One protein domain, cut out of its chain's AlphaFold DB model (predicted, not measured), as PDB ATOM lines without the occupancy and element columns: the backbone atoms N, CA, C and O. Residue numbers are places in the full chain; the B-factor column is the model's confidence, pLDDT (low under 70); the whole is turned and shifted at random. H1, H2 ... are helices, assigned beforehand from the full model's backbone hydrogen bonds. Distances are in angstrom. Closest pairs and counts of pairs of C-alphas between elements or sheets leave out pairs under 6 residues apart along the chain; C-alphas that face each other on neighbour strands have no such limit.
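What this domain is: This is residues 94 to 272 of the 330 residues of the protein "C3H1-type domain-containing protein" of Aspergillus flavus (strain ATCC 200026 / FGSC A1120 / IAM 13836 / NRRL 3357 / JCM 12722 / SRRC 167) (UniProt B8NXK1). A compact body of helices has one long arm, residues 254 to 272 of H9, which stick out from it. In the body, H5 packs between H2 and the helical hairpin of H8 and H9, while H3 packs on H1, H2 and H7. The printed part has 179 residues with nine named helices, H1 to H9 along the chain, and no named strand: all helix, the packing part aligned, part crossed. The whole is compact, with a radius of gyration of the C-alphas of 17.7 A and spans of 58 by 42 by 34 A.

Where its parts are: H1, residues 94 to 100, begins with C-alpha 94 at (153.041, 178.915, 117.557). H2 is residues 113 to 128, H3 132 to 143, H4 145 to 155. H5, residues 164 to 182, is 25.5 A long, with a kink of 33 degrees near residue 171. H6 is residues 185 to 188, H7 191 to 205, H8 212 to 229. H9, residues 233 to 272, is 56.7 A long and ends with C-alpha 272 at (142.314, 169.567, 59.115).

How they stand to each other: H1 touches H3 at a shallow tilt of 18 degrees, C-alphas 99 and 141 closest at 6.7 A. H2 touches H5, C-alphas 117 and 174 closest at 4.2 A. H3 touches H6, C-alphas 132 and 186 closest at 7.1 A. H4 touches residues 200 to 204 of H7 alone, C-alphas 148 and 203 closest at 6.6 A. Residues 223 to 227 of H8 alone touch H9, C-alphas 227 and 235 closest at 6.2 A. In H1, H3, H4 and H8 every O i to N i+4 pair is within hydrogen-bond range; H2 has 10 of 12, H5 13 of 15, H7 9 of 11, H9 35 of 36, and H6 is too short for one.

The domain as a whole: The C-alphas farthest apart, of Gly 94 and Ser 272, are 60.1 A apart. The printed part has no cut. H1 to H2 is a long link. Residues 226 to 272 have pLDDT under 70.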
ATOM      1  N   GLY A  94     153.113 180.279 118.075       86.50
ATOM      2  CA  GLY A  94     153.041 178.915 117.557       86.50
ATOM      3  C   GLY A  94     153.122 178.868 116.033       86.50
ATOM      4  O   GLY A  94     153.992 178.183 115.493       86.50
ATOM      5  N   LEU A  95     152.305 179.666 115.339       91.06
ATOM      6  CA  LEU A  95     152.305 179.765 113.877       91.06
ATOM      7  C   LEU A  95     153.658 180.253 113.343       91.06
ATOM      8  O   LEU A  95     154.233 179.646 112.438       91.06
ATOM      9  N   ALA A  96     154.229 181.305 113.937       92.38
ATOM     10  CA  ALA A  96     155.546 181.805 113.543       92.38
ATOM     11  C   ALA A  96     156.662 180.771 113.787       92.38
ATOM     12  O   ALA A  96     157.585 180.640 112.976       92.38
ATOM     13  N   ALA A  97     156.600 180.017 114.890       92.62
ATOM     14  CA  ALA A  97     157.533 178.925 115.162       92.62
ATOM     15  C   ALA A  97     157.383 177.767 114.170       92.62
ATOM     16  O   ALA A  97     158.388 177.252 113.677       92.62
ATOM     17  N   TRP A  98     156.149 177.401 113.831       95.56
ATOM     18  CA  TRP A  98     155.854 176.364 112.853       95.56
ATOM     19  C   TRP A  98     156.331 176.753 111.445       95.56
ATOM     20  O   TRP A  98     157.056 175.983 110.815       95.56
ATOM     21  N   LYS A  99     156.077 177.992 110.989       94.94
ATOM     22  CA  LYS A  99     156.542 178.501 109.680       94.94
ATOM     23  C   LYS A  99     158.066 178.453 109.532       94.94
ATOM     24  O   LYS A  99     158.569 178.227 108.433       94.94
ATOM     25  N   ARG A 100     158.831 178.601 110.622       92.94
ATOM     26  CA  ARG A 100     160.303 178.460 110.590       92.94
ATOM     27  C   ARG A 100     160.765 177.053 110.196       92.94
ATOM     28  O   ARG A 100     161.860 176.924 109.655       92.94
ATOM     29  N   LYS A 101     159.939 176.020 110.397       93.31
ATOM     30  CA  LYS A 101     160.221 174.643 109.954       93.31
ATOM     31  C   LYS A 101     160.039 174.446 108.439       93.31
ATOM     32  O   LYS A 101     160.531 173.459 107.888       93.31
ATOM     33  N   ALA A 102     159.408 175.405 107.756       94.06
ATOM     34  CA  ALA A 102     159.212 175.455 106.307       94.06
ATOM     35  C   ALA A 102     159.812 176.752 105.710       94.06
ATOM     36  O   ALA A 102     159.085 177.646 105.268       94.06
ATOM     37  N   PRO A 103     161.152 176.895 105.695       90.12
ATOM     38  CA  PRO A 103     161.793 178.125 105.245       90.12
ATOM     39  C   PRO A 103     161.558 178.383 103.750       90.12
ATOM     40  O   PRO A 103     161.604 177.475 102.924       90.12
ATOM     41  N   LYS A 104     161.364 179.655 103.382       84.38
ATOM     42  CA  LYS A 104     161.137 180.073 101.982       84.38
ATOM     43  C   LYS A 104     162.373 179.910 101.089       84.38
ATOM     44  O   LYS A 104     162.242 179.782  99.876       84.38
ATOM     45  N   SER A 105     163.571 179.964 101.673       84.38
ATOM     46  CA  SER A 105     164.832 179.848 100.936       84.38
ATOM     47  C   SER A 105     165.208 178.384 100.747       84.38
ATOM     48  O   SER A 105     165.439 177.693 101.738       84.38
ATOM     49  N   ARG A 106     165.366 177.944  99.490       76.56
ATOM     50  CA  ARG A 106     165.807 176.579  99.142       76.56
ATOM     51  C   ARG A 106     167.085 176.158  99.864       76.56
ATOM     52  O   ARG A 106     167.197 175.019 100.293       76.56
ATOM     53  N   LEU A 107     168.023 177.088 100.042       79.62
ATOM     54  CA  LEU A 107     169.320 176.820 100.673       79.62
ATOM     55  C   LEU A 107     169.209 176.488 102.170       79.62
ATOM     56  O   LEU A 107     170.100 175.851 102.726       79.62
ATOM     57  N   ALA A 108     168.127 176.919 102.820       81.00
ATOM     58  CA  ALA A 108     167.876 176.673 104.237       81.00
ATOM     59  C   ALA A 108     167.063 175.390 104.487       81.00
ATOM     60  O   ALA A 108     166.857 175.013 105.639       81.00
ATOM     61  N   ILE A 109     166.580 174.722 103.435       84.56
ATOM     62  CA  ILE A 109     165.733 173.539 103.576       84.56
ATOM     63  C   ILE A 109     166.620 172.321 103.850       84.56
ATOM     64  O   ILE A 109     167.423 171.903 103.018       84.56
ATOM     65  N   ARG A 110     166.453 171.741 105.038       86.31
ATOM     66  CA  ARG A 110     167.028 170.449 105.441       86.31
ATOM     67  C   ARG A 110     165.905 169.492 105.815       86.31
ATOM     68  O   ARG A 110     164.934 169.994 106.388       86.31
ATOM     69  N   PRO A 111     165.994 168.184 105.506       88.19
ATOM     70  CA  PRO A 111     164.966 167.210 105.879       88.19
ATOM     71  C   PRO A 111     164.609 167.298 107.368       88.19
ATOM     72  O   PRO A 111     165.500 167.474 108.197       88.19
ATOM     73  N   LEU A 112     163.317 167.228 107.696       88.56
ATOM     74  CA  LEU A 112     162.826 167.264 109.082       88.56
ATOM     75  C   LEU A 112     163.011 165.917 109.789       88.56
ATOM     76  O   LEU A 112     163.126 165.877 111.013       88.56
ATOM     77  N   GLY A 113     163.022 164.812 109.040       88.62
ATOM     78  CA  GLY A 113     163.170 163.468 109.584       88.62
ATOM     79  C   GLY A 113     162.056 163.143 110.579       88.62
ATOM     80  O   GLY A 113     160.872 163.182 110.233       88.62
ATOM     81  N   ALA A 114     162.439 162.845 111.822       86.75
ATOM     82  CA  ALA A 114     161.521 162.484 112.903       86.75
ATOM     83  C   ALA A 114     160.524 163.603 113.265       86.75
ATOM     84  O   ALA A 114     159.425 163.322 113.734       86.75
ATOM     85  N   GLU A 115     160.863 164.870 113.007       90.75
ATOM     86  CA  GLU A 115     159.967 165.996 113.294       90.75
ATOM     87  C   GLU A 115     158.842 166.171 112.262       90.75
ATOM     88  O   GLU A 115     157.956 167.008 112.462       90.75
ATOM     89  N   LEU A 116     158.854 165.414 111.159       93.44
ATOM     90  CA  LEU A 116     157.902 165.603 110.064       93.44
ATOM     91  C   LEU A 116     156.450 165.321 110.490       93.44
ATOM     92  O   LEU A 116     155.552 166.074 110.119       93.44
ATOM     93  N   GLY A 117     156.217 164.304 111.324       91.81
ATOM     94  CA  GLY A 117     154.878 164.027 111.861       91.81
ATOM     95  C   GLY A 117     154.351 165.173 112.719       91.81
ATOM     96  O   GLY A 117     153.262 165.691 112.480       91.81
ATOM     97  N   GLN A 118     155.177 165.669 113.647       94.94
ATOM     98  CA  GLN A 118     154.813 166.813 114.484       94.94
ATOM     99  C   GLN A 118     154.551 168.071 113.645       94.94
ATOM    100  O   GLN A 118     153.689 168.875 113.997       94.94
ATOM    101  N   PHE A 119     155.279 168.259 112.544       96.56
ATOM    102  CA  PHE A 119     155.055 169.371 111.627       96.56
ATOM    103  C   PHE A 119     153.638 169.348 111.031       96.56
ATOM    104  O   PHE A 119     152.957 170.374 111.096       96.56
ATOM    105  N   PHE A 120     153.169 168.204 110.523       96.75
ATOM    106  CA  PHE A 120     151.814 168.085 109.970       96.75
ATOM    107  C   PHE A 120     150.729 168.081 111.048       96.75
ATOM    108  O   PHE A 120     149.723 168.764 110.886       96.75
ATOM    109  N   ALA A 121     150.952 167.419 112.186       95.19
ATOM    110  CA  ALA A 121     150.017 167.459 113.314       95.19
ATOM    111  C   ALA A 121     149.806 168.891 113.839       95.19
ATOM    112  O   ALA A 121     148.689 169.301 114.147       95.19
ATOM    113  N   THR A 122     150.876 169.691 113.885       95.94
ATOM    114  CA  THR A 122     150.777 171.108 114.267       95.94
ATOM    115  C   THR A 122     150.037 171.921 113.204       95.94
ATOM    116  O   THR A 122     149.237 172.776 113.565       95.94
ATOM    117  N   ALA A 123     150.253 171.645 111.911       96.06
ATOM    118  CA  ALA A 123     149.516 172.299 110.827       96.06
ATOM    119  C   ALA A 123     148.004 172.042 110.937       96.06
ATOM    120  O   ALA A 123     147.219 172.987 110.897       96.06
ATOM    121  N   ARG A 124     147.612 170.782 111.174       95.19
ATOM    122  CA  ARG A 124     146.215 170.385 111.373       95.19
ATOM    123  C   ARG A 124     145.566 171.130 112.535       95.19
ATOM    124  O   ARG A 124     144.479 171.679 112.373       95.19
ATOM    125  N   ARG A 125     146.263 171.194 113.674       94.38
ATOM    126  CA  ARG A 125     145.805 171.910 114.872       94.38
ATOM    127  C   ARG A 125     145.629 173.408 114.625       94.38
ATOM    128  O   ARG A 125     144.662 173.980 115.104       94.38
ATOM    129  N   LEU A 126     146.550 174.038 113.894       94.06
ATOM    130  CA  LEU A 126     146.465 175.464 113.555       94.06
ATOM    131  C   LEU A 126     145.267 175.763 112.639       94.06
ATOM    132  O   LEU A 126     144.629 176.794 112.799       94.06
ATOM    133  N   ILE A 127     144.931 174.861 111.710       93.19
ATOM    134  CA  ILE A 127     143.757 175.001 110.824       93.19
ATOM    135  C   ILE A 127     142.433 174.836 111.584       93.19
ATOM    136  O   ILE A 127     141.413 175.408 111.196       93.19
ATOM    137  N   GLU A 128     142.428 174.033 112.647       89.56
ATOM    138  CA  GLU A 128     141.231 173.776 113.448       89.56
ATOM    139  C   GLU A 128     140.816 174.980 114.302       89.56
ATOM    140  O   GLU A 128     139.636 175.122 114.608       89.56
ATOM    141  N   VAL A 129     141.750 175.885 114.617       86.88
ATOM    142  CA  VAL A 129     141.443 177.149 115.302       86.88
ATOM    143  C   VAL A 129     140.368 177.922 114.524       86.88
ATOM    144  O   VAL A 129     140.364 177.941 113.292       86.88
ATOM    145  N   ASP A 130     139.441 178.577 115.231       73.50
ATOM    146  CA  ASP A 130     138.290 179.303 114.658       73.50
ATOM    147  C   ASP A 130     138.642 180.524 113.787       73.50
ATOM    148  O   ASP A 130     137.754 181.204 113.282       73.50
ATOM    149  N   ASP A 131     139.925 180.784 113.554       84.44
ATOM    150  CA  ASP A 131     140.403 181.871 112.711       84.44
ATOM    151  C   ASP A 131     140.764 181.391 111.293       84.44
ATOM    152  O   ASP A 131     141.784 180.730 111.066       84.44
ATOM    153  N   ASP A 132     139.958 181.798 110.310       87.38
ATOM    154  CA  ASP A 132     140.191 181.513 108.889       87.38
ATOM    155  C   ASP A 132     141.526 182.082 108.381       87.38
ATOM    156  O   ASP A 132     142.123 181.533 107.448       87.38
ATOM    157  N   SER A 133     142.029 183.166 108.989       90.94
ATOM    158  CA  SER A 133     143.295 183.783 108.582       90.94
ATOM    159  C   SER A 133     144.487 182.867 108.878       90.94
ATOM    160  O   SER A 133     145.375 182.697 108.036       90.94
ATOM    161  N   THR A 134     144.450 182.166 110.013       92.94
ATOM    162  CA  THR A 134     145.451 181.164 110.387       92.94
ATOM    163  C   THR A 134     145.438 179.976 109.425       92.94
ATOM    164  O   THR A 134     146.502 179.560 108.954       92.94
ATOM    165  N   ALA A 135     144.259 179.469 109.042       93.31
ATOM    166  CA  ALA A 135     144.155 178.396 108.051       93.31
ATOM    167  C   ALA A 135     144.758 178.810 106.694       93.31
ATOM    168  O   ALA A 135     145.556 178.065 106.114       93.31
ATOM    169  N   GLN A 136     144.466 180.031 106.230       94.88
ATOM    170  CA  GLN A 136     145.063 180.579 105.009       94.88
ATOM    171  C   GLN A 136     146.589 180.655 105.098       94.88
ATOM    172  O   GLN A 136     147.280 180.233 104.169       94.88
ATOM    173  N   GLU A 137     147.139 181.148 106.209       95.06
ATOM    174  CA  GLU A 137     148.588 181.228 106.397       95.06
ATOM    175  C   GLU A 137     149.269 179.855 106.400       95.06
ATOM    176  O   GLU A 137     150.371 179.711 105.852       95.06
ATOM    177  N   VAL A 138     148.631 178.843 106.994       96.50
ATOM    178  CA  VAL A 138     149.133 177.464 107.011       96.50
ATOM    179  C   VAL A 138     149.160 176.890 105.599       96.50
ATOM    180  O   VAL A 138     150.214 176.425 105.153       96.50
ATOM    181  N   ILE A 139     148.049 176.969 104.863       96.69
ATOM    182  CA  ILE A 139     147.953 176.427 103.501       96.69
ATOM    183  C   ILE A 139     148.893 177.159 102.543       96.69
ATOM    184  O   ILE A 139     149.609 176.515 101.774       96.69
ATOM    185  N   GLN A 140     148.998 178.486 102.652       96.56
ATOM    186  CA  GLN A 140     150.009 179.247 101.925       96.56
ATOM    187  C   GLN A 140     151.415 178.754 102.267       96.56
ATOM    188  O   GLN A 140     152.229 178.526 101.378       96.56
ATOM    189  N   CYS A 141     151.747 178.557 103.542       96.75
ATOM    190  CA  CYS A 141     153.069 178.064 103.913       96.75
ATOM    191  C   CYS A 141     153.362 176.674 103.317       96.75
ATOM    192  O   CYS A 141     154.470 176.451 102.818       96.75
ATOM    193  N   LEU A 142     152.378 175.769 103.322       97.25
ATOM    194  CA  LEU A 142     152.483 174.433 102.728       97.25
ATOM    195  C   LEU A 142     152.668 174.476 101.206       97.25
ATOM    196  O   LEU A 142     153.443 173.688 100.669       97.25
ATOM    197  N   SER A 143     152.023 175.414 100.511       96.31
ATOM    198  CA  SER A 143     152.111 175.543  99.053       96.31
ATOM    199  C   SER A 143     153.398 176.218  98.561       96.31
ATOM    200  O   SER A 143     153.686 176.211  97.361       96.31
ATOM    201  N   HIS A 144     154.177 176.834  99.451       94.69
ATOM    202  CA  HIS A 144     155.457 177.458  99.118       94.69
ATOM    203  C   HIS A 144     156.623 176.473  99.239       94.69
ATOM    204  O   HIS A 144     156.502 175.393  99.797       94.69
ATOM    205  N   GLU A 145     157.784 176.863  98.712       91.56
ATOM    206  CA  GLU A 145     158.958 175.997  98.546       91.56
ATOM    207  C   GLU A 145     159.311 175.145  99.778       91.56
ATOM    208  O   GLU A 145     159.476 173.935  99.654       91.56
ATOM    209  N   GLY A 146     159.376 175.755 100.966       93.81
ATOM    210  CA  GLY A 146     159.659 175.051 102.219       93.81
ATOM    211  C   GLY A 146     158.626 173.980 102.558       93.81
ATOM    212  O   GLY A 146     158.999 172.872 102.934       93.81
ATOM    213  N   GLY A 147     157.342 174.301 102.395       96.44
ATOM    214  CA  GLY A 147     156.230 173.386 102.631       96.44
ATOM    215  C   GLY A 147     156.158 172.270 101.594       96.44
ATOM    216  O   GLY A 147     156.063 171.100 101.959       96.44
ATOM    217  N   LEU A 148     156.331 172.601 100.312       95.50
ATOM    218  CA  LEU A 148     156.369 171.617  99.230       95.50
ATOM    219  C   LEU A 148     157.510 170.619  99.420       95.50
ATOM    220  O   LEU A 148     157.321 169.434  99.173       95.50
ATOM    221  N   GLN A 149     158.670 171.058  99.911       95.00
ATOM    222  CA  GLN A 149     159.759 170.146 100.264       95.00
ATOM    223  C   GLN A 149     159.392 169.220 101.435       95.00
ATOM    224  O   GLN A 149     159.819 168.070 101.441       95.00
ATOM    225  N   ARG A 150     158.560 169.660 102.393       95.69
ATOM    226  CA  ARG A 150     158.065 168.788 103.483       95.69
ATOM    227  C   ARG A 150     157.107 167.734 102.960       95.69
ATOM    228  O   ARG A 150     157.188 166.577 103.348       95.69
ATOM    229  N   ILE A 151     156.243 168.132 102.035       95.69
ATOM    230  CA  ILE A 151     155.323 167.222 101.355       95.69
ATOM    231  C   ILE A 151     156.112 166.229 100.496       95.69
ATOM    232  O   ILE A 151     155.829 165.040 100.525       95.69
ATOM    233  N   GLN A 152     157.149 166.678  99.785       93.56
ATOM    234  CA  GLN A 152     158.033 165.789  99.028       93.56
ATOM    235  C   GLN A 152     158.769 164.798  99.927       93.56
ATOM    236  O   GLN A 152     158.843 163.625  99.578       93.56
ATOM    237  N   GLU A 153     159.263 165.251 101.081       92.88
ATOM    238  CA  GLU A 153     159.865 164.382 102.091       92.88
ATOM    239  C   GLU A 153     158.873 163.326 102.595       92.88
ATOM    240  O   GLU A 153     159.286 162.207 102.868       92.88
ATOM    241  N   LEU A 154     157.578 163.645 102.687       92.50
ATOM    242  CA  LEU A 154     156.538 162.685 103.055       92.50
ATOM    243  C   LEU A 154     156.257 161.679 101.927       92.50
ATOM    244  O   LEU A 154     156.235 160.479 102.163       92.50
ATOM    245  N   ILE A 155     156.036 162.136 100.696       90.12
ATOM    246  CA  ILE A 155     155.490 161.276  99.629       90.12
ATOM    247  C   ILE A 155     156.553 160.515  98.817       90.12
ATOM    248  O   ILE A 155     156.211 159.557  98.136       90.12
ATOM    249  N   GLN A 156     157.823 160.943  98.845       87.00
ATOM    250  CA  GLN A 156     158.917 160.327  98.070       87.00
ATOM    251  C   GLN A 156     159.854 159.453  98.922       87.00
ATOM    252  O   GLN A 156     160.959 159.130  98.487       87.00
ATOM    253  N   ARG A 157     159.453 159.082 100.143       84.69
ATOM    254  CA  ARG A 157     160.171 158.072 100.937       84.69
ATOM    255  C   ARG A 157     159.931 156.682 100.355       84.69
ATOM    256  O   ARG A 157     158.844 156.395  99.863       84.69
ATOM    257  N   ASP A 158     160.939 155.821 100.440       83.25
ATOM    258  CA  ASP A 158     160.778 154.408 100.103       83.25
ATOM    259  C   ASP A 158     160.134 153.668 101.280       83.25
ATOM    260  O   ASP A 158     160.743 153.497 102.338       83.25
ATOM    261  N   TYR A 159     158.880 153.266 101.092       82.12
ATOM    262  CA  TYR A 159     158.096 152.541 102.087       82.12
ATOM    263  C   TYR A 159     158.175 151.020 101.925       82.12
ATOM    264  O   TYR A 159     157.728 150.293 102.810       82.12
ATOM    265  N   SER A 160     158.755 150.523 100.831       78.50
ATOM    266  CA  SER A 160     158.691 149.108 100.435       78.50
ATOM    267  C   SER A 160     159.355 148.182 101.456       78.50
ATOM    268  O   SER A 160     158.888 147.074 101.692       78.50
ATOM    269  N   LEU A 161     160.428 148.662 102.092       80.50
ATOM    270  CA  LEU A 161     161.247 147.900 103.039       80.50
ATOM    271  C   LEU A 161     160.831 148.092 104.508       80.50
ATOM    272  O   LEU A 161     161.494 147.573 105.407       80.50
ATOM    273  N   MET A 162     159.770 148.859 104.781       85.00
ATOM    274  CA  MET A 162     159.350 149.148 106.154       85.00
ATOM    275  C   MET A 162     158.413 148.063 106.711       85.00
ATOM    276  O   MET A 162     157.491 147.646 106.010       85.00
ATOM    277  N   PRO A 163     158.574 147.655 107.988       88.69
ATOM    278  CA  PRO A 163     157.623 146.769 108.656       88.69
ATOM    279  C   PRO A 163     156.206 147.358 108.692       88.69
ATOM    280  O   PRO A 163     156.040 148.568 108.857       88.69
ATOM    281  N   ASN A 164     155.183 146.500 108.633       85.50
ATOM    282  CA  ASN A 164     153.771 146.915 108.616       85.50
ATOM    283  C   ASN A 164     153.388 147.813 109.805       85.50
ATOM    284  O   ASN A 164     152.737 148.837 109.612       85.50
ATOM    285  N   ALA A 165     153.865 147.497 111.015       84.50
ATOM    286  CA  ALA A 165     153.640 148.331 112.200       84.50
ATOM    287  C   ALA A 165     154.209 149.755 112.030       84.50
ATOM    288  O   ALA A 165     153.576 150.737 112.410       84.50
ATOM    289  N   THR A 166     155.378 149.885 111.396       87.75
ATOM    290  CA  THR A 166     155.993 151.184 111.093       87.75
ATOM    291  C   THR A 166     155.210 151.937 110.018       87.75
ATOM    292  O   THR A 166     155.032 153.148 110.138       87.75
ATOM    293  N   LYS A 167     154.710 151.243 108.984       84.00
ATOM    294  CA  LYS A 167     153.852 151.850 107.951       84.00
ATOM    295  C   LYS A 167     152.585 152.448 108.570       84.00
ATOM    296  O   LYS A 167     152.262 153.597 108.280       84.00
ATOM    297  N   GLN A 168     151.924 151.714 109.467       82.69
ATOM    298  CA  GLN A 168     150.750 152.203 110.196       82.69
ATOM    299  C   GLN A 168     151.075 153.413 111.076       82.69
ATOM    300  O   GLN A 168     150.345 154.403 111.047       82.69
ATOM    301  N   ASP A 169     152.192 153.379 111.809       86.62
ATOM    302  CA  ASP A 169     152.610 154.503 112.652       86.62
ATOM    303  C   ASP A 169     152.869 155.773 111.830       86.62
ATOM    304  O   ASP A 169     152.402 156.861 112.177       86.62
ATOM    305  N   ILE A 170     153.566 155.638 110.697       88.56
ATOM    306  CA  ILE A 170     153.815 156.745 109.765       88.56
ATOM    307  C   ILE A 170     152.504 157.266 109.187       88.56
ATOM    308  O   ILE A 170     152.315 158.481 109.095       88.56
ATOM    309  N   PHE A 171     151.601 156.367 108.805       86.06
ATOM    310  CA  PHE A 171     150.311 156.754 108.271       86.06
ATOM    311  C   PHE A 171     149.532 157.608 109.280       86.06
ATOM    312  O   PHE A 171     149.191 158.752 108.981       86.06
ATOM    313  N   GLN A 172     149.356 157.108 110.504       83.81
ATOM    314  CA  GLN A 172     148.598 157.790 111.555       83.81
ATOM    315  C   GLN A 172     149.255 159.106 111.996       83.81
ATOM    316  O   GLN A 172     148.587 160.125 112.148       83.81
ATOM    317  N   LYS A 173     150.580 159.125 112.178       86.75
ATOM    318  CA  LYS A 173     151.282 160.303 112.719       86.75
ATOM    319  C   LYS A 173     151.668 161.346 111.677       86.75
ATOM    320  O   LYS A 173     151.982 162.472 112.060       86.75
ATOM    321  N   GLN A 174     151.737 160.990 110.394       91.50
ATOM    322  CA  GLN A 174     152.231 161.891 109.345       91.50
ATOM    323  C   GLN A 174     151.216 162.096 108.223       91.50
ATOM    324  O   GLN A 174     150.936 163.243 107.879       91.50
ATOM    325  N   PHE A 175     150.654 161.021 107.664       87.62
ATOM    326  CA  PHE A 175     149.738 161.133 106.526       87.62
ATOM    327  C   PHE A 175     148.362 161.640 106.925       87.62
ATOM    328  O   PHE A 175     147.896 162.585 106.302       87.62
ATOM    329  N   VAL A 176     147.742 161.077 107.962       85.19
ATOM    330  CA  VAL A 176     146.425 161.526 108.444       85.19
ATOM    331  C   VAL A 176     146.400 163.036 108.711       85.19
ATOM    332  O   VAL A 176     145.630 163.728 108.044       85.19
ATOM    333  N   PRO A 177     147.276 163.612 109.562       90.31
ATOM    334  CA  PRO A 177     147.224 165.048 109.828       90.31
ATOM    335  C   PRO A 177     147.538 165.897 108.590       90.31
ATOM    336  O   PRO A 177     147.041 167.016 108.470       90.31
ATOM    337  N   PHE A 178     148.347 165.392 107.654       93.75
ATOM    338  CA  PHE A 178     148.592 166.068 106.383       93.75
ATOM    339  C   PHE A 178     147.342 166.089 105.496       93.75
ATOM    340  O   PHE A 178     146.956 167.161 105.030       93.75
ATOM    341  N   LEU A 179     146.717 164.929 105.279       88.12
ATOM    342  CA  LEU A 179     145.532 164.785 104.441       88.12
ATOM    343  C   LEU A 179     144.385 165.621 105.003       88.12
ATOM    344  O   LEU A 179     143.869 166.471 104.289       88.12
ATOM    345  N   GLU A 180     144.090 165.487 106.298       87.00
ATOM    346  CA  GLU A 180     143.054 166.283 106.961       87.00
ATOM    347  C   GLU A 180     143.306 167.794 106.891       87.00
ATOM    348  O   GLU A 180     142.360 168.575 106.864       87.00
ATOM    349  N   SER A 181     144.571 168.232 106.871       92.50
ATOM    350  CA  SER A 181     144.895 169.657 106.734       92.50
ATOM    351  C   SER A 181     144.468 170.198 105.370       92.50
ATOM    352  O   SER A 181     143.914 171.290 105.288       92.50
ATOM    353  N   ILE A 182     144.728 169.452 104.294       91.25
ATOM    354  CA  ILE A 182     144.455 169.911 102.922       91.25
ATOM    355  C   ILE A 182     143.025 169.610 102.463       91.25
ATOM    356  O   ILE A 182     142.549 170.271 101.546       91.25
ATOM    357  N   THR A 183     142.338 168.661 103.107       86.31
ATOM    358  CA  THR A 183     140.919 168.345 102.872       86.31
ATOM    359  C   THR A 183     139.981 168.993 103.892       86.31
ATOM    360  O   THR A 183     138.782 168.718 103.910       86.31
ATOM    361  N   HIS A 184     140.494 169.871 104.758       88.06
ATOM    362  CA  HIS A 184     139.671 170.539 105.756       88.06
ATOM    363  C   HIS A 184     138.573 171.387 105.098       88.06
ATOM    364  O   HIS A 184     138.832 172.120 104.145       88.06
ATOM    365  N   HIS A 185     137.359 171.380 105.653       87.69
ATOM    366  CA  HIS A 185     136.218 172.114 105.089       87.69
ATOM    367  C   HIS A 185     136.486 173.623 104.922       87.69
ATOM    368  O   HIS A 185     136.109 174.197 103.903       87.69
ATOM    369  N   LYS A 186     137.202 174.260 105.865       88.38
ATOM    370  CA  LYS A 186     137.621 175.676 105.741       88.38
ATOM    371  C   LYS A 186     138.538 175.910 104.538       88.38
ATOM    372  O   LYS A 186     138.514 176.980 103.945       88.38
ATOM    373  N   VAL A 187     139.350 174.912 104.194       90.44
ATOM    374  CA  VAL A 187     140.327 174.967 103.103       90.44
ATOM    375  C   VAL A 187     139.633 174.752 101.764       90.44
ATOM    376  O   VAL A 187     139.764 175.590 100.876       90.44
ATOM    377  N   LEU A 188     138.833 173.690 101.646       87.44
ATOM    378  CA  LEU A 188     138.107 173.359 100.416       87.44
ATOM    379  C   LEU A 188     136.971 174.344 100.105       87.44
ATOM    380  O   LEU A 188     136.677 174.596  98.941       87.44
ATOM    381  N   GLY A 189     136.351 174.935 101.130       85.44
ATOM    382  CA  GLY A 189     135.291 175.934 100.975       85.44
ATOM    383  C   GLY A 189     135.782 177.346 100.637       85.44
ATOM    384  O   GLY A 189     134.960 178.244 100.465       85.44
ATOM    385  N   SER A 190     137.098 177.575 100.557       88.06
ATOM    386  CA  SER A 190     137.679 178.907 100.365       88.06
ATOM    387  C   SER A 190     138.298 179.087  98.982       88.06
ATOM    388  O   SER A 190     139.361 178.544  98.680       88.06
ATOM    389  N   LEU A 191     137.700 179.975  98.182       89.94
ATOM    390  CA  LEU A 191     138.228 180.387  96.873       89.94
ATOM    391  C   LEU A 191     139.660 180.954  96.968       89.94
ATOM    392  O   LEU A 191     140.470 180.789  96.063       89.94
ATOM    393  N   VAL A 192     139.995 181.617  98.082       92.19
ATOM    394  CA  VAL A 192     141.333 182.192  98.308       92.19
ATOM    395  C   VAL A 192     142.387 181.094  98.465       92.19
ATOM    396  O   VAL A 192     143.542 181.289  98.087       92.19
ATOM    397  N   MET A 193     142.011 179.942  99.028       92.00
ATOM    398  CA  MET A 193     142.928 178.825  99.258       92.00
ATOM    399  C   MET A 193     143.052 177.880  98.064       92.00
ATOM    400  O   MET A 193     144.049 177.161  97.976       92.00
ATOM    401  N   GLU A 194     142.110 177.928  97.121       89.25
ATOM    402  CA  GLU A 194     142.041 177.032  95.964       89.25
ATOM    403  C   GLU A 194     143.361 176.974  95.174       89.25
ATOM    404  O   GLU A 194     143.899 175.891  94.944       89.25
ATOM    405  N   GLU A 195     143.961 178.122  94.831       91.88
ATOM    406  CA  GLU A 195     145.235 178.163  94.090       91.88
ATOM    407  C   GLU A 195     146.374 177.461  94.854       91.88
ATOM    408  O   GLU A 195     147.190 176.726  94.279       91.88
ATOM    409  N   PHE A 196     146.433 177.661  96.171       94.75
ATOM    410  CA  PHE A 196     147.463 177.073  97.022       94.75
ATOM    411  C   PHE A 196     147.278 175.559  97.161       94.75
ATOM    412  O   PHE A 196     148.260 174.812  97.092       94.75
ATOM    413  N   VAL A 197     146.031 175.100  97.275       91.75
ATOM    414  CA  VAL A 197     145.663 173.678  97.308       91.75
ATOM    415  C   VAL A 197     145.998 172.996  95.980       91.75
ATOM    416  O   VAL A 197     146.667 171.962  95.971       91.75
ATOM    417  N   VAL A 198     145.660 173.611  94.841       89.56
ATOM    418  CA  VAL A 198     146.034 173.110  93.505       89.56
ATOM    419  C   VAL A 198     147.549 172.947  93.385       89.56
ATOM    420  O   VAL A 198     148.044 171.954  92.844       89.56
ATOM    421  N   ARG A 199     148.322 173.892  93.922       93.25
ATOM    422  CA  ARG A 199     149.785 173.805  93.931       93.25
ATOM    423  C   ARG A 199     150.303 172.652  94.796       93.25
ATOM    424  O   ARG A 199     151.277 172.005  94.401       93.25
ATOM    425  N   ILE A 200     149.656 172.366  95.926       94.69
ATOM    426  CA  ILE A 200     149.954 171.193  96.759       94.69
ATOM    427  C   ILE A 200     149.651 169.904  95.987       94.69
ATOM    428  O   ILE A 200     150.539 169.057  95.880       94.69
ATOM    429  N   TYR A 201     148.477 169.777  95.363       89.19
ATOM    430  CA  TYR A 201     148.148 168.603  94.547       89.19
ATOM    431  C   TYR A 201     149.147 168.408  93.403       89.19
ATOM    432  O   TYR A 201     149.721 167.332  93.255       89.19
ATOM    433  N   ASN A 202     149.491 169.466  92.669       90.56
ATOM    434  CA  ASN A 202     150.523 169.399  91.631       90.56
ATOM    435  C   ASN A 202     151.888 168.940  92.169       90.56
ATOM    436  O   ASN A 202     152.663 168.299  91.452       90.56
ATOM    437  N   CYS A 203     152.204 169.232  93.431       92.69
ATOM    438  CA  CYS A 203     153.381 168.678  94.080       92.69
ATOM    439  C   CYS A 203     153.241 167.170  94.316       92.69
ATOM    440  O   CYS A 203     154.163 166.443  93.938       92.69
ATOM    441  N   ILE A 204     152.107 166.718  94.862       90.12
ATOM    442  CA  ILE A 204     151.827 165.304  95.152       90.12
ATOM    443  C   ILE A 204     151.910 164.454  93.886       90.12
ATOM    444  O   ILE A 204     152.701 163.519  93.819       90.12
ATOM    445  N   PHE A 205     151.162 164.822  92.845       86.31
ATOM    446  CA  PHE A 205     151.141 164.045  91.608       86.31
ATOM    447  C   PHE A 205     152.440 164.202  90.813       86.31
ATOM    448  O   PHE A 205     153.006 163.242  90.282       86.31
ATOM    449  N   GLY A 206     152.958 165.427  90.778       85.00
ATOM    450  CA  GLY A 206     154.177 165.771  90.073       85.00
ATOM    451  C   GLY A 206     154.116 165.625  88.554       85.00
ATOM    452  O   GLY A 206     153.069 165.337  87.970       85.00
ATOM    453  N   PRO A 207     155.252 165.870  87.877       80.50
ATOM    454  CA  PRO A 207     155.321 165.800  86.425       80.50
ATOM    455  C   PRO A 207     154.944 164.402  85.930       80.50
ATOM    456  O   PRO A 207     155.567 163.416  86.323       80.50
ATOM    457  N   ALA A 208     153.932 164.338  85.060       76.75
ATOM    458  CA  ALA A 208     153.400 163.092  84.502       76.75
ATOM    459  C   ALA A 208     152.920 162.068  85.553       76.75
ATOM    460  O   ALA A 208     152.919 160.875  85.274       76.75
ATOM    461  N   GLY A 209     152.536 162.507  86.759       76.38
ATOM    462  CA  GLY A 209     152.014 161.612  87.798       76.38
ATOM    463  C   GLY A 209     153.066 160.738  88.489       76.38
ATOM    464  O   GLY A 209     152.718 159.955  89.366       76.38
ATOM    465  N   ARG A 210     154.358 160.875  88.150       81.38
ATOM    466  CA  ARG A 210     155.421 159.978  88.645       81.38
ATOM    467  C   ARG A 210     155.624 160.001  90.158       81.38
ATOM    468  O   ARG A 210     156.150 159.047  90.709       81.38
ATOM    469  N   ARG A 211     155.259 161.097  90.830       84.31
ATOM    470  CA  ARG A 211     155.343 161.172  92.298       84.31
ATOM    471  C   ARG A 211     154.110 160.589  92.981       84.31
ATOM    472  O   ARG A 211     154.209 160.211  94.141       84.31
ATOM    473  N   ALA A 212     152.991 160.482  92.261       81.94
ATOM    474  CA  ALA A 212     151.774 159.876  92.783       81.94
ATOM    475  C   ALA A 212     151.960 158.377  93.013       81.94
ATOM    476  O   ALA A 212     151.521 157.871  94.027       81.94
ATOM    477  N   GLU A 213     152.619 157.665  92.101       80.00
ATOM    478  CA  GLU A 213     152.727 156.202  92.154       80.00
ATOM    479  C   GLU A 213     153.230 155.644  93.505       80.00
ATOM    480  O   GLU A 213     152.478 154.898  94.134       80.00
ATOM    481  N   PRO A 214     154.419 156.019  94.028       80.12
ATOM    482  CA  PRO A 214     154.889 155.499  95.317       80.12
ATOM    483  C   PRO A 214     153.994 155.923  96.489       80.12
ATOM    484  O   PRO A 214     153.802 155.163  97.436       80.12
ATOM    485  N   PHE A 215     153.407 157.117  96.409       81.75
ATOM    486  CA  PHE A 215     152.462 157.629  97.394       81.75
ATOM    487  C   PHE A 215     151.169 156.807  97.434       81.75
ATOM    488  O   PHE A 215     150.722 156.408  98.506       81.75
ATOM    489  N   LEU A 216     150.584 156.523  96.273       81.94
ATOM    490  CA  LEU A 216     149.345 155.764  96.144       81.94
ATOM    491  C   LEU A 216     149.543 154.298  96.520       81.94
ATOM    492  O   LEU A 216     148.693 153.740  97.205       81.94
ATOM    493  N   ASN A 217     150.678 153.704  96.143       80.88
ATOM    494  CA  ASN A 217     151.026 152.346  96.554       80.88
ATOM    495  C   ASN A 217     151.145 152.242  98.080       80.88
ATOM    496  O   ASN A 217     150.586 151.327  98.671       80.88
ATOM    497  N   PHE A 218     151.784 153.216  98.738       83.88
ATOM    498  CA  PHE A 218     151.835 153.248 100.201       83.88
ATOM    499  C   PHE A 218     150.440 153.349 100.838       83.88
ATOM    500  O   PHE A 218     150.156 152.656 101.812       83.88
ATOM    501  N   LEU A 219     149.562 154.199 100.301       80.50
ATOM    502  CA  LEU A 219     148.192 154.312 100.806       80.50
ATOM    503  C   LEU A 219     147.410 153.007 100.617       80.50
ATOM    504  O   LEU A 219     146.704 152.592 101.533       80.50
ATOM    505  N   ALA A 220     147.570 152.341  99.472       78.19
ATOM    506  CA  ALA A 220     146.951 151.047  99.204       78.19
ATOM    507  C   ALA A 220     147.444 149.963 100.178       78.19
ATOM    508  O   ALA A 220     146.617 149.253 100.746       78.19
ATOM    509  N   ASP A 221     148.756 149.896 100.437       80.62
ATOM    510  CA  ASP A 221     149.343 148.985 101.427       80.62
ATOM    511  C   ASP A 221     148.705 149.186 102.809       80.62
ATOM    512  O   ASP A 221     148.344 148.222 103.480       80.62
ATOM    513  N   VAL A 222     148.561 150.437 103.258       78.75
ATOM    514  CA  VAL A 222     148.002 150.731 104.586       78.75
ATOM    515  C   VAL A 222     146.521 150.377 104.671       78.75
ATOM    516  O   VAL A 222     146.101 149.808 105.675       78.75
ATOM    517  N   VAL A 223     145.737 150.677 103.633       70.94
ATOM    518  CA  VAL A 223     144.316 150.300 103.583       70.94
ATOM    519  C   VAL A 223     144.167 148.783 103.618       70.94
ATOM    520  O   VAL A 223     143.351 148.274 104.378       70.94
ATOM    521  N   GLN A 224     144.984 148.055 102.856       73.12
ATOM    522  CA  GLN A 224     144.960 146.595 102.872       73.12
ATOM    523  C   GLN A 224     145.279 146.042 104.268       73.12
ATOM    524  O   GLN A 224     144.567 145.168 104.755       73.12
ATOM    525  N   LEU A 225     146.299 146.588 104.938       73.69
ATOM    526  CA  LEU A 225     146.641 146.191 106.305       73.69
ATOM    527  C   LEU A 225     145.509 146.469 107.297       73.69
ATOM    528  O   LEU A 225     145.308 145.680 108.216       73.69
ATOM    529  N   ASP A 226     144.795 147.585 107.150       68.12
ATOM    530  CA  ASP A 226     143.689 147.912 108.049       68.12
ATOM    531  C   ASP A 226     142.485 146.988 107.839       68.12
ATOM    532  O   ASP A 226     141.928 146.500 108.816       68.12
ATOM    533  N   VAL A 227     142.154 146.660 106.586       67.50
ATOM    534  CA  VAL A 227     141.103 145.681 106.248       67.50
ATOM    535  C   VAL A 227     141.425 144.291 106.813       67.50
ATOM    536  O   VAL A 227     140.531 143.593 107.285       67.50
ATOM    537  N   GLU A 228     142.697 143.886 106.803       69.06
ATOM    538  CA  GLU A 228     143.139 142.604 107.367       69.06
ATOM    539  C   GLU A 228     143.077 142.568 108.910       69.06
ATOM    540  O   GLU A 228     142.941 141.489 109.489       69.06
ATOM    541  N   LEU A 229     143.165 143.722 109.587       67.88
ATOM    542  CA  LEU A 229     143.236 143.824 111.055       67.88
ATOM    543  C   LEU A 229     141.919 144.228 111.731       67.88
ATOM    544  O   LEU A 229     141.649 143.774 112.844       67.88
ATOM    545  N   HIS A 230     141.115 145.085 111.102       60.62
ATOM    546  CA  HIS A 230     139.918 145.685 111.691       60.62
ATOM    547  C   HIS A 230     138.708 145.436 110.790       60.62
ATOM    548  O   HIS A 230     138.476 146.134 109.808       60.62
ATOM    549  N   SER A 231     137.891 144.455 111.162       55.47
ATOM    550  CA  SER A 231     136.805 143.935 110.331       55.47
ATOM    551  C   SER A 231     135.554 144.826 110.194       55.47
ATOM    552  O   SER A 231     134.510 144.242 109.953       55.47
ATOM    553  N   ASP A 232     135.603 146.163 110.390       55.53
ATOM    554  CA  ASP A 232     134.561 147.098 109.870       55.53
ATOM    555  C   ASP A 232     134.734 148.590 110.265       55.53
ATOM    556  O   ASP A 232     134.403 149.480 109.486       55.53
ATOM    557  N   ALA A 233     135.224 148.931 111.466       51.91
ATOM    558  CA  ALA A 233     135.089 150.312 111.976       51.91
ATOM    559  C   ALA A 233     136.193 151.291 111.517       51.91
ATOM    560  O   ALA A 233     135.891 152.409 111.099       51.91
ATOM    561  N   THR A 234     137.469 150.898 111.574       49.94
ATOM    562  CA  THR A 234     138.619 151.756 111.206       49.94
ATOM    563  C   THR A 234     138.718 151.978 109.691       49.94
ATOM    564  O   THR A 234     139.071 153.072 109.237       49.94
ATOM    565  N   SER A 235     138.263 150.982 108.925       56.81
ATOM    566  CA  SER A 235     138.170 150.999 107.465       56.81
ATOM    567  C   SER A 235     137.341 152.188 106.960       56.81
ATOM    568  O   SER A 235     137.789 152.896 106.062       56.81
ATOM    569  N   THR A 236     136.216 152.518 107.606       58.50
ATOM    570  CA  THR A 236     135.364 153.642 107.167       58.50
ATOM    571  C   THR A 236     136.040 155.013 107.262       58.50
ATOM    572  O   THR A 236     135.865 155.846 106.375       58.50
ATOM    573  N   TYR A 237     136.847 155.281 108.295       58.06
ATOM    574  CA  TYR A 237     137.531 156.576 108.439       58.06
ATOM    575  C   TYR A 237     138.670 156.744 107.420       58.06
ATOM    576  O   TYR A 237     138.856 157.831 106.858       58.06
ATOM    577  N   LEU A 238     139.401 155.659 107.143       59.56
ATOM    578  CA  LEU A 238     140.399 155.614 106.073       59.56
ATOM    579  C   LEU A 238     139.752 155.828 104.711       59.56
ATOM    580  O   LEU A 238     140.204 156.678 103.942       59.56
ATOM    581  N   GLU A 239     138.673 155.095 104.441       61.09
ATOM    582  CA  GLU A 239     137.906 155.215 103.210       61.09
ATOM    583  C   GLU A 239     137.389 156.635 103.018       61.09
ATOM    584  O   GLU A 239     137.600 157.196 101.952       61.09
ATOM    585  N   LEU A 240     136.806 157.271 104.038       63.38
ATOM    586  CA  LEU A 240     136.316 158.648 103.942       63.38
ATOM    587  C   LEU A 240     137.447 159.651 103.680       63.38
ATOM    588  O   LEU A 240     137.326 160.499 102.797       63.38
ATOM    589  N   SER A 241     138.564 159.538 104.403       57.81
ATOM    590  CA  SER A 241     139.709 160.447 104.248       57.81
ATOM    591  C   SER A 241     140.324 160.353 102.850       57.81
ATOM    592  O   SER A 241     140.660 161.367 102.234       57.81
ATOM    593  N   LEU A 242     140.433 159.132 102.322       65.69
ATOM    594  CA  LEU A 242     140.923 158.878 100.971       65.69
ATOM    595  C   LEU A 242     139.893 159.273  99.918       65.69
ATOM    596  O   LEU A 242     140.256 159.897  98.925       65.69
ATOM    597  N   GLN A 243     138.614 158.977 100.136       66.50
ATOM    598  CA  GLN A 243     137.532 159.314  99.219       66.50
ATOM    599  C   GLN A 243     137.441 160.821  99.012       66.50
ATOM    600  O   GLN A 243     137.350 161.253  97.866       66.50
ATOM    601  N   VAL A 244     137.517 161.622 100.079       64.81
ATOM    602  CA  VAL A 244     137.542 163.090  99.975       64.81
ATOM    603  C   VAL A 244     138.769 163.530  99.175       64.81
ATOM    604  O   VAL A 244     138.632 164.201  98.155       64.81
ATOM    605  N   PHE A 245     139.960 163.046  99.543       63.34
ATOM    606  CA  PHE A 245     141.195 163.379  98.832       63.34
ATOM    607  C   PHE A 245     141.137 163.040  97.329       63.34
ATOM    608  O   PHE A 245     141.539 163.852  96.493       63.34
ATOM    609  N   PHE A 246     140.625 161.861  96.965       67.00
ATOM    610  CA  PHE A 246     140.536 161.413  95.577       67.00
ATOM    611  C   PHE A 246     139.382 162.040  94.802       67.00
ATOM    612  O   PHE A 246     139.560 162.299  93.614       67.00
ATOM    613  N   CYS A 247     138.233 162.311  95.422       60.91
ATOM    614  CA  CYS A 247     137.119 162.998  94.763       60.91
ATOM    615  C   CYS A 247     137.486 164.444  94.431       60.91
ATOM    616  O   CYS A 247     137.258 164.892  93.303       60.91
ATOM    617  N   ASP A 248     138.131 165.141  95.367       57.78
ATOM    618  CA  ASP A 248     138.559 166.523  95.167       57.78
ATOM    619  C   ASP A 248     139.687 166.604  94.137       57.78
ATOM    620  O   ASP A 248     139.617 167.390  93.187       57.78
ATOM    621  N   ALA A 249     140.685 165.716  94.230       56.72
ATOM    622  CA  ALA A 249     141.727 165.624  93.214       56.72
ATOM    623  C   ALA A 249     141.138 165.274  91.833       56.72
ATOM    624  O   ALA A 249     141.457 165.928  90.838       56.72
ATOM    625  N   ALA A 250     140.247 164.282  91.741       55.81
ATOM    626  CA  ALA A 250     139.634 163.872  90.477       55.81
ATOM    627  C   ALA A 250     138.784 164.984  89.847       55.81
ATOM    628  O   ALA A 250     138.802 165.127  88.623       55.81
ATOM    629  N   SER A 251     138.099 165.810  90.642       50.78
ATOM    630  CA  SER A 251     137.385 166.993  90.147       50.78
ATOM    631  C   SER A 251     138.349 167.961  89.447       50.78
ATOM    632  O   SER A 251     138.170 168.269  88.263       50.78
ATOM    633  N   VAL A 252     139.457 168.321  90.105       48.28
ATOM    634  CA  VAL A 252     140.485 169.222  89.554       48.28
ATOM    635  C   VAL A 252     141.145 168.630  88.300       48.28
ATOM    636  O   VAL A 252     141.271 169.301  87.271       48.28
ATOM    637  N   TYR A 253     141.523 167.348  88.328       45.41
ATOM    638  CA  TYR A 253     142.190 166.702  87.193       45.41
ATOM    639  C   TYR A 253     141.242 166.403  86.027       45.41
ATOM    640  O   TYR A 253     141.665 166.489  84.875       45.41
ATOM    641  N   SER A 254     139.962 166.112  86.267       42.47
ATOM    642  CA  SER A 254     138.991 165.861  85.193       42.47
ATOM    643  C   SER A 254     138.720 167.113  84.356       42.47
ATOM    644  O   SER A 254     138.634 167.017  83.129       42.47
ATOM    645  N   VAL A 255     138.682 168.296  84.982       47.44
ATOM    646  CA  VAL A 255     138.527 169.587  84.296       47.44
ATOM    647  C   VAL A 255     139.764 169.906  83.462       47.44
ATOM    648  O   VAL A 255     139.632 170.272  82.293       47.44
ATOM    649  N   VAL A 256     140.967 169.690  84.002       43.25
ATOM    650  CA  VAL A 256     142.229 169.895  83.268       43.25
ATOM    651  C   VAL A 256     142.374 168.898  82.112       43.25
ATOM    652  O   VAL A 256     142.734 169.287  81.000       43.25
ATOM    653  N   ILE A 257     142.021 167.625  82.315       38.59
ATOM    654  CA  ILE A 257     142.015 166.606  81.255       38.59
ATOM    655  C   ILE A 257     140.968 166.945  80.186       38.59
ATOM    656  O   ILE A 257     141.253 166.826  78.994       38.59
ATOM    657  N   ARG A 258     139.778 167.423  80.568       43.84
ATOM    658  CA  ARG A 258     138.737 167.864  79.628       43.84
ATOM    659  C   ARG A 258     139.171 169.109  78.852       43.84
ATOM    660  O   ARG A 258     138.982 169.155  77.640       43.84
ATOM    661  N   ALA A 259     139.809 170.077  79.505       38.47
ATOM    662  CA  ALA A 259     140.376 171.260  78.861       38.47
ATOM    663  C   ALA A 259     141.507 170.892  77.885       38.47
ATOM    664  O   ALA A 259     141.540 171.404  76.767       38.47
ATOM    665  N   SER A 260     142.373 169.946  78.260       30.23
ATOM    666  CA  SER A 260     143.450 169.425  77.409       30.23
ATOM    667  C   SER A 260     142.915 168.644  76.199       30.23
ATOM    668  O   SER A 260     143.348 168.879  75.068       30.23
ATOM    669  N   ARG A 261     141.893 167.794  76.385       41.56
ATOM    670  CA  ARG A 261     141.180 167.119  75.282       41.56
ATOM    671  C   ARG A 261     140.527 168.129  74.338       41.56
ATOM    672  O   ARG A 261     140.703 168.028  73.128       41.56
ATOM    673  N   ASN A 262     139.869 169.153  74.878       43.16
ATOM    674  CA  ASN A 262     139.256 170.224  74.088       43.16
ATOM    675  C   ASN A 262     140.297 171.048  73.310       43.16
ATOM    676  O   ASN A 262     140.060 171.410  72.157       43.16
ATOM    677  N   ALA A 263     141.460 171.334  73.902       39.09
ATOM    678  CA  ALA A 263     142.561 172.030  73.235       39.09
ATOM    679  C   ALA A 263     143.182 171.178  72.114       39.09
ATOM    680  O   ALA A 263     143.393 171.671  71.004       39.09
ATOM    681  N   THR A 264     143.380 169.883  72.369       41.06
ATOM    682  CA  THR A 264     143.883 168.907  71.388       41.06
ATOM    683  C   THR A 264     142.913 168.748  70.215       41.06
ATOM    684  O   THR A 264     143.333 168.743  69.059       41.06
ATOM    685  N   GLN A 265     141.606 168.719  70.484       46.03
ATOM    686  CA  GLN A 265     140.568 168.616  69.459       46.03
ATOM    687  C   GLN A 265     140.429 169.903  68.630       46.03
ATOM    688  O   GLN A 265     140.189 169.855  67.423       46.03
ATOM    689  N   ARG A 266     140.657 171.076  69.236       47.69
ATOM    690  CA  ARG A 266     140.739 172.357  68.509       47.69
ATOM    691  C   ARG A 266     141.979 172.433  67.621       47.69
ATOM    692  O   ARG A 266     141.891 172.958  66.513       47.69
ATOM    693  N   TYR A 267     143.112 171.902  68.078       36.81
ATOM    694  CA  TYR A 267     144.336 171.824  67.281       36.81
ATOM    695  C   TYR A 267     144.186 170.863  66.092       36.81
ATOM    696  O   TYR A 267     144.515 171.239  64.967       36.81
ATOM    697  N   SER A 268     143.622 169.666  66.301       42.94
ATOM    698  CA  SER A 268     143.373 168.705  65.216       42.94
ATOM    699  C   SER A 268     142.384 169.251  64.183       42.94
ATOM    700  O   SER A 268     142.652 169.180  62.987       42.94
ATOM    701  N   THR A 269     141.310 169.910  64.630       48.00
ATOM    702  CA  THR A 269     140.328 170.553  63.741       48.00
ATOM    703  C   THR A 269     140.961 171.685  62.924       48.00
ATOM    704  O   THR A 269     140.761 171.760  61.714       48.00
ATOM    705  N   ARG A 270     141.790 172.544  63.540       49.88
ATOM    706  CA  ARG A 270     142.515 173.606  62.815       49.88
ATOM    707  C   ARG A 270     143.530 173.051  61.817       49.88
ATOM    708  O   ARG A 270     143.679 173.629  60.745       49.88
ATOM    709  N   ARG A 271     144.191 171.932  62.127       40.97
ATOM    710  CA  ARG A 271     145.095 171.244  61.195       40.97
ATOM    711  C   ARG A 271     144.340 170.661  59.998       40.97
ATOM    712  O   ARG A 271     144.800 170.833  58.876       40.97
ATOM    713  N   SER A 272     143.170 170.055  60.208       49.28
ATOM    714  CA  SER A 272     142.314 169.567  59.115       49.28
ATOM    715  C   SER A 272     141.763 170.699  58.240       49.28
ATOM    716  O   SER A 272     141.675 170.533  57.028       49.28
TER     717      SER A 272